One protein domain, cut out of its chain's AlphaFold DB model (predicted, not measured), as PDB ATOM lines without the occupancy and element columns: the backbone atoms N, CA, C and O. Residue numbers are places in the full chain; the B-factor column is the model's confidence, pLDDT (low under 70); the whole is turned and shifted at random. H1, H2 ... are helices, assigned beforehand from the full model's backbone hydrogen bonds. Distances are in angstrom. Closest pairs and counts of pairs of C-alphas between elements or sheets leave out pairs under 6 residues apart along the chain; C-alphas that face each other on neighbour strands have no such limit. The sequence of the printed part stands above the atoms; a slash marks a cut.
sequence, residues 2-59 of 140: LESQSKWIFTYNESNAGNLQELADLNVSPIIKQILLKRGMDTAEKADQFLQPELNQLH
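What this domain is: This is residues 2 to 59 of the 140 residues of the protein "Single-stranded-DNA-specific exonuclease RecJ" of Gracilibacillus boraciitolerans JCM 21714 (UniProt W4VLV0). With little regular structure, the model is a long free tail, residues 2 to 10, leading into a small head of three short helices, H1, H2 and H3 in chain order, with H2 and H3 set crosswise and H1 next to both. The printed part has 58 residues, 21 of them in named elements, all helix, with no named strand. It is loose, with a radius of gyration of the C-alphas of 14.9 A and spans of 51 by 26 by 17 A.

How they stand to each other: H1, residues 20 to 23, touches H2, residues 30 to 38; their closest C-alphas, of Leu 20 and Lys 33, are 6.4 A apart. H1 only just touches H3, residues 44 to 51, with 3 pairs of C-alphas within 8 A, the closest those of Leu 23 and Ala 44 at 5.1 A. H2 and H3 are close but not clearly touching, about perpendicular at 86 degrees; the closest C-alphas, of Leu 36 and Ala 47, are 6.5 A apart. In H2 and H3 every O i to N i+4 pair is within hydrogen-bond range; H1 is too short for one.

Where its parts are: H1 begins at C-alpha 20 (106.208, 124.892, 135.543) and is 5.5 A long. H2 measures 12.5 A, and H3 10.5 A, ending at C-alpha 51 (120.292, 117.094, 131.887).

The domain as a whole: The printed part has no cut. The C-alphas of Leu 2 and Asn 56, the two farthest apart, are 51.4 A apart. The link from H1 to H2 is short and that from H2 to H3 tight. Residues 11 to 18 have pLDDT under 70.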
ATOM      1  N   LEU A   2     130.879 146.595 156.288       76.12
ATOM      2  CA  LEU A   2     131.200 147.083 154.940       76.12
ATOM      3  C   LEU A   2     129.980 146.871 154.039       76.12
ATOM      4  O   LEU A   2     129.430 145.771 154.016       76.12
ATOM      5  N   GLU A   3     129.549 147.914 153.336       79.06
ATOM      6  CA  GLU A   3     128.443 147.801 152.386       79.06
ATOM      7  C   GLU A   3     128.870 147.004 151.150       79.06
ATOM      8  O   GLU A   3     130.001 147.118 150.665       79.06
ATOM      9  N   SER A   4     127.958 146.173 150.644       85.62
ATOM     10  CA  SER A   4     128.203 145.381 149.441       85.62
ATOM     11  C   SER A   4     128.350 146.298 148.227       85.62
ATOM     12  O   SER A   4     127.467 147.098 147.941       85.62
ATOM     13  N   GLN A   5     129.446 146.141 147.483       91.94
ATOM     14  CA  GLN A   5     129.667 146.813 146.194       91.94
ATOM     15  C   GLN A   5     128.976 146.080 145.025       91.94
ATOM     16  O   GLN A   5     129.023 146.531 143.882       91.94
ATOM     17  N   SER A   6     128.349 144.929 145.288       90.44
ATOM     18  CA  SER A   6     127.696 144.111 144.265       90.44
ATOM     19  C   SER A   6     126.255 144.555 144.040       90.44
ATOM     20  O   SER A   6     125.471 144.681 144.981       90.44
ATOM     21  N   LYS A   7     125.859 144.691 142.772       88.56
ATOM     22  CA  LYS A   7     124.455 144.875 142.395       88.56
ATOM     23  C   LYS A   7     123.768 143.514 142.293       88.56
ATOM     24  O   LYS A   7     123.828 142.857 141.257       88.56
ATOM     25  N   TRP A   8     123.124 143.088 143.374       86.44
ATOM     26  CA  TRP A   8     122.357 141.843 143.388       86.44
ATOM     27  C   TRP A   8     121.125 141.965 142.490       86.44
ATOM     28  O   TRP A   8     120.246 142.792 142.728       86.44
ATOM     29  N   ILE A   9     121.065 141.133 141.451       82.81
ATOM     30  CA  ILE A   9     119.898 141.020 140.578       82.81
ATOM     31  C   ILE A   9     119.114 139.792 141.022       82.81
ATOM     32  O   ILE A   9     119.441 138.656 140.673       82.81
ATOM     33  N   PHE A  10     118.063 140.024 141.800       77.38
ATOM     34  CA  PHE A  10     117.112 138.978 142.143       77.38
ATOM     35  C   PHE A  10     116.236 138.710 140.925       77.38
ATOM     36  O   PHE A  10     115.307 139.449 140.619       77.38
ATOM     37  N   THR A  11     116.556 137.642 140.201       68.69
ATOM     38  CA  THR A  11     115.757 137.209 139.049       68.69
ATOM     39  C   THR A  11     114.509 136.430 139.474       68.69
ATOM     40  O   THR A  11     113.742 135.994 138.620       68.69
ATOM     41  N   TYR A  12     114.324 136.172 140.772       61.94
ATOM     42  CA  TYR A  12     113.151 135.494 141.316       61.94
ATOM     43  C   TYR A  12     112.067 136.516 141.666       61.94
ATOM     44  O   TYR A  12     112.237 137.320 142.580       61.94
ATOM     45  N   ASN A  13     110.949 136.457 140.954       64.88
ATOM     46  CA  ASN A  13     109.667 136.995 141.387       64.88
ATOM     47  C   ASN A  13     108.583 135.980 140.971       64.88
ATOM     48  O   ASN A  13     108.766 135.230 140.010       64.88
ATOM     49  N   GLU A  14     107.472 135.924 141.703       60.69
ATOM     50  CA  GLU A  14     106.365 135.005 141.382       60.69
ATOM     51  C   GLU A  14     105.763 135.286 139.993       60.69
ATOM     52  O   GLU A  14     105.221 134.385 139.363       60.69
ATOM     53  N   SER A  15     105.926 136.508 139.472       59.75
ATOM     54  CA  SER A  15     105.455 136.920 138.147       59.75
ATOM     55  C   SER A  15     106.332 136.473 136.964       59.75
ATOM     56  O   SER A  15     105.833 136.454 135.844       59.75
ATOM     57  N   ASN A  16     107.595 136.085 137.184       57.59
ATOM     58  CA  ASN A  16     108.513 135.511 136.180       57.59
ATOM     59  C   ASN A  16     108.800 134.027 136.458       57.59
ATOM     60  O   ASN A  16     109.786 133.476 135.950       57.59
ATOM     61  N   ALA A  17     107.989 133.369 137.289       63.50
ATOM     62  CA  ALA A  17     107.988 131.920 137.332       63.50
ATOM     63  C   ALA A  17     107.473 131.440 135.969       63.50
ATOM     64  O   ALA A  17     106.287 131.561 135.674       63.50
ATOM     65  N   GLY A  18     108.381 130.961 135.110       68.69
ATOM     66  CA  GLY A  18     107.987 130.291 133.873       68.69
ATOM     67  C   GLY A  18     106.973 129.189 134.183       68.69
ATOM     68  O   GLY A  18     106.920 128.684 135.311       68.69
ATOM     69  N   ASN A  19     106.146 128.834 133.207       81.31
ATOM     70  CA  ASN A  19     105.054 127.903 133.426       81.31
ATOM     71  C   ASN A  19     105.594 126.505 133.775       81.31
ATOM     72  O   ASN A  19     105.922 125.716 132.897       81.31
ATOM     73  N   LEU A  20     105.668 126.176 135.071       83.12
ATOM     74  CA  LEU A  20     106.208 124.892 135.543       83.12
ATOM     75  C   LEU A  20     105.437 123.685 135.005       83.12
ATOM     76  O   LEU A  20     105.964 122.573 135.037       83.12
ATOM     77  N   GLN A  21     104.222 123.907 134.501       84.81
ATOM     78  CA  GLN A  21     103.430 122.887 133.838       84.81
ATOM     79  C   GLN A  21     104.105 122.360 132.563       84.81
ATOM     80  O   GLN A  21     103.932 121.188 132.247       84.81
ATOM     81  N   GLU A  22     104.917 123.173 131.879       84.12
ATOM     82  CA  GLU A  22     105.684 122.769 130.686       84.12
ATOM     83  C   GLU A  22     106.708 121.669 130.993       84.12
ATOM     84  O   GLU A  22     107.070 120.888 130.119       84.12
ATOM     85  N   LEU A  23     107.144 121.578 132.254       89.25
ATOM     86  CA  LEU A  23     108.089 120.576 132.744       89.25
ATOM     87  C   LEU A  23     107.442 119.664 133.796       89.25
ATOM     88  O   LEU A  23     108.143 119.132 134.662       89.25
ATOM     89  N   ALA A  24     106.111 119.518 133.797       86.31
ATOM     90  CA  ALA A  24     105.389 118.739 134.806       86.31
ATOM     91  C   ALA A  24     105.918 117.298 134.904       86.31
ATOM     92  O   ALA A  24     106.195 116.838 136.014       86.31
ATOM     93  N   ASP A  25     106.173 116.676 133.754       87.19
ATOM     94  CA  ASP A  25     106.595 115.277 133.625       87.19
ATOM     95  C   ASP A  25     108.061 115.034 134.020       87.19
ATOM     96  O   ASP A  25     108.473 113.898 134.248       87.19
ATOM     97  N   LEU A  26     108.857 116.099 134.176       90.19
ATOM     98  CA  LEU A  26     110.239 115.992 134.631       90.19
ATOM     99  C   LEU A  26     110.283 115.703 136.141       90.19
ATOM    100  O   LEU A  26     109.805 116.503 136.956       90.19
ATOM    101  N   ASN A  27     110.913 114.595 136.537       91.19
ATOM    102  CA  ASN A  27     111.045 114.193 137.942       91.19
ATOM    103  C   ASN A  27     112.204 114.921 138.656       91.19
ATOM    104  O   ASN A  27     113.169 114.313 139.117       91.19
ATOM    105  N   VAL A  28     112.116 116.248 138.724       91.12
ATOM    106  CA  VAL A  28     113.069 117.120 139.426       91.12
ATOM    107  C   VAL A  28     112.325 118.122 140.304       91.12
ATOM    108  O   VAL A  28     111.134 118.379 140.123       91.12
ATOM    109  N   SER A  29     113.023 118.712 141.273       92.19
ATOM    110  CA  SER A  29     112.400 119.661 142.197       92.19
ATOM    111  C   SER A  29     111.916 120.939 141.483       92.19
ATOM    112  O   SER A  29     112.496 121.343 140.469       92.19
ATOM    113  N   PRO A  30     110.890 121.638 142.015       88.88
ATOM    114  CA  PRO A  30     110.361 122.861 141.401       88.88
ATOM    115  C   PRO A  30     111.417 123.943 141.153       88.88
ATOM    116  O   PRO A  30     111.350 124.651 140.151       88.88
ATOM    117  N   ILE A  31     112.427 124.045 142.025       88.00
ATOM    118  CA  ILE A  31     113.526 125.003 141.855       88.00
ATOM    119  C   ILE A  31     114.388 124.678 140.626       88.00
ATOM    120  O   ILE A  31     114.791 125.589 139.910       88.00
ATOM    121  N   ILE A  32     114.615 123.394 140.324       91.06
ATOM    122  CA  ILE A  32     115.340 122.976 139.118       91.06
ATOM    123  C   ILE A  32     114.513 123.294 137.869       91.06
ATOM    124  O   ILE A  32     115.051 123.880 136.935       91.06
ATOM    125  N   LYS A  33     113.199 123.022 137.881       90.88
ATOM    126  CA  LYS A  33     112.291 123.385 136.775       90.88
ATOM    127  C   LYS A  33     112.325 124.890 136.481       90.88
ATOM    128  O   LYS A  33     112.484 125.292 135.333       90.88
ATOM    129  N   GLN A  34     112.278 125.733 137.517       88.00
ATOM    130  CA  GLN A  34     112.398 127.190 137.360       88.00
ATOM    131  C   GLN A  34     113.742 127.614 136.751       88.00
ATOM    132  O   GLN A  34     113.797 128.521 135.921       88.00
ATOM    133  N   ILE A  35     114.837 126.975 137.169       90.25
ATOM    134  CA  ILE A  35     116.175 127.252 136.645       90.25
ATOM    135  C   ILE A  35     116.291 126.845 135.167       90.25
ATOM    136  O   ILE A  35     116.911 127.572 134.390       90.25
ATOM    137  N   LEU A  36     115.704 125.711 134.781       92.19
ATOM    138  CA  LEU A  36     115.681 125.211 133.403       92.19
ATOM    139  C   LEU A  36     114.913 126.160 132.477       92.19
ATOM    140  O   LEU A  36     115.464 126.599 131.468       92.19
ATOM    141  N   LEU A  37     113.715 126.583 132.886       89.88
ATOM    142  CA  LEU A  37     112.908 127.562 132.150       89.88
ATOM    143  C   LEU A  37     113.678 128.869 131.914       89.88
ATOM    144  O   LEU A  37     113.722 129.386 130.800       89.88
ATOM    145  N   LYS A  38     114.389 129.366 132.934       88.06
ATOM    146  CA  LYS A  38     115.243 130.561 132.809       88.06
ATOM    147  C   LYS A  38     116.431 130.388 131.865       88.06
ATOM    148  O   LYS A  38     116.952 131.385 131.370       88.06
ATOM    149  N   ARG A  39     116.880 129.154 131.637       91.12
ATOM    150  CA  ARG A  39     117.935 128.818 130.671       91.12
ATOM    151  C   ARG A  39     117.392 128.566 129.259       91.12
ATOM    152  O   ARG A  39     118.176 128.220 128.383       91.12
ATOM    153  N   GLY A  40     116.088 128.750 129.031       91.25
ATOM    154  CA  GLY A  40     115.440 128.494 127.741       91.25
ATOM    155  C   GLY A  40     115.111 127.019 127.491       91.25
ATOM    156  O   GLY A  40     114.799 126.648 126.361       91.25
ATOM    157  N   MET A  41     115.185 126.179 128.527       94.50
ATOM    158  CA  MET A  41     114.730 124.788 128.485       94.50
ATOM    159  C   MET A  41     113.244 124.756 128.859       94.50
ATOM    160  O   MET A  41     112.875 124.444 129.988       94.50
ATOM    161  N   ASP A  42     112.412 125.181 127.912       90.62
ATOM    162  CA  ASP A  42     110.963 125.425 128.028       90.62
ATOM    163  C   ASP A  42     110.087 124.236 127.602       90.62
ATOM    164  O   ASP A  42     108.875 124.346 127.464       90.62
ATOM    165  N   THR A  43     110.700 123.076 127.389       92.25
ATOM    166  CA  THR A  43     110.011 121.826 127.045       92.25
ATOM    167  C   THR A  43     110.670 120.678 127.789       92.25
ATOM    168  O   THR A  43     111.867 120.744 128.101       92.25
ATOM    169  N   ALA A  44     109.897 119.629 128.080       91.25
ATOM    170  CA  ALA A  44     110.414 118.435 128.737       91.25
ATOM    171  C   ALA A  44     111.576 117.830 127.936       91.25
ATOM    172  O   ALA A  44     112.593 117.474 128.521       91.25
ATOM    173  N   GLU A  45     111.478 117.827 126.605       91.69
ATOM    174  CA  GLU A  45     112.506 117.314 125.700       91.69
ATOM    175  C   GLU A  45     113.808 118.120 125.786       91.69
ATOM    176  O   GLU A  45     114.873 117.536 125.966       91.69
ATOM    177  N   LYS A  46     113.751 119.461 125.711       93.31
ATOM    178  CA  LYS A  46     114.957 120.303 125.852       93.31
ATOM    179  C   LYS A  46     115.596 120.143 127.230       93.31
ATOM    180  O   LYS A  46     116.818 120.104 127.349       93.31
ATOM    181  N   ALA A  47     114.771 120.080 128.275       94.38
ATOM    182  CA  ALA A  47     115.236 119.900 129.642       94.38
ATOM    183  C   ALA A  47     115.904 118.534 129.846       94.38
ATOM    184  O   ALA A  47     116.956 118.473 130.479       94.38
ATOM    185  N   ASP A  48     115.325 117.468 129.295       92.12
ATOM    186  CA  ASP A  48     115.876 116.117 129.367       92.12
ATOM    187  C   ASP A  48     117.208 116.022 128.612       92.12
ATOM    188  O   ASP A  48     118.211 115.651 129.213       92.12
ATOM    189  N   GLN A  49     117.276 116.511 127.366       92.94
ATOM    190  CA  GLN A  49     118.522 116.575 126.582       92.94
ATOM    191  C   GLN A  49     119.628 117.374 127.285       92.94
ATOM    192  O   GLN A  49     120.801 117.012 127.237       92.94
ATOM    193  N   PHE A  50     119.271 118.469 127.960       94.12
ATOM    194  CA  PHE A  50     120.236 119.272 128.707       94.12
ATOM    195  C   PHE A  50     120.774 118.544 129.949       94.12
ATOM    196  O   PHE A  50     121.953 118.672 130.281       94.12
ATOM    197  N   LEU A  51     119.915 117.815 130.668       94.12
ATOM    198  CA  LEU A  51     120.292 117.094 131.887       94.12
ATOM    199  C   LEU A  51     120.971 115.752 131.599       94.12
ATOM    200  O   LEU A  51     121.776 115.304 132.416       94.12
ATOM    201  N   GLN A  52     120.629 115.119 130.481       92.62
ATOM    202  CA  GLN A  52     121.104 113.812 130.036       92.62
ATOM    203  C   GLN A  52     121.573 113.905 128.574       92.62
ATOM    204  O   GLN A  52     120.909 113.394 127.670       92.62
ATOM    205  N   PRO A  53     122.704 114.585 128.317       93.56
ATOM    206  CA  PRO A  53     123.218 114.711 126.965       93.56
ATOM    207  C   PRO A  53     123.728 113.362 126.454       93.56
ATOM    208  O   PRO A  53     124.499 112.671 127.125       93.56
ATOM    209  N   GLU A  54     123.351 113.017 125.228       93.94
ATOM    210  CA  GLU A  54     123.813 111.815 124.533       93.94
ATOM    211  C   GLU A  54     124.660 112.174 123.305       93.94
ATOM    212  O   GLU A  54     124.450 113.192 122.646       93.94
ATOM    213  N   LEU A  55     125.614 111.312 122.933       91.31
ATOM    214  CA  LEU A  55     126.482 111.560 121.770       91.31
ATOM    215  C   LEU A  55     125.708 111.635 120.443       91.31
ATOM    216  O   LEU A  55     126.129 112.332 119.524       91.31
ATOM    217  N   ASN A  56     124.570 110.943 120.337       90.69
ATOM    218  CA  ASN A  56     123.690 110.987 119.163       90.69
ATOM    219  C   ASN A  56     122.962 112.343 119.003       90.69
ATOM    220  O   ASN A  56     122.394 112.591 117.941       90.69
ATOM    221  N   GLN A  57     122.990 113.211 120.023       90.25
ATOM    222  CA  GLN A  57     122.417 114.561 120.006       90.25
ATOM    223  C   GLN A  57     123.431 115.618 119.544       90.25
ATOM    224  O   GLN A  57     123.070 116.786 119.386       90.25
ATOM    225  N   LEU A  58     124.697 115.239 119.320       90.50
ATOM    226  CA  LEU A  58     125.690 116.145 118.751       90.50
ATOM    227  C   LEU A  58     125.257 116.608 117.356       90.50
ATOM    228  O   LEU A  58     124.675 115.858 116.571       90.50
ATOM    229  N   HIS A  59     125.580 117.859 117.028       88.31
ATOM    230  CA  HIS A  59     125.344 118.383 115.690       88.31
ATOM    231  C   HIS A  59     126.045 117.522 114.637       88.31
ATOM    232  O   HIS A  59     127.199 117.125 114.801       88.31
TER     233      HIS A  59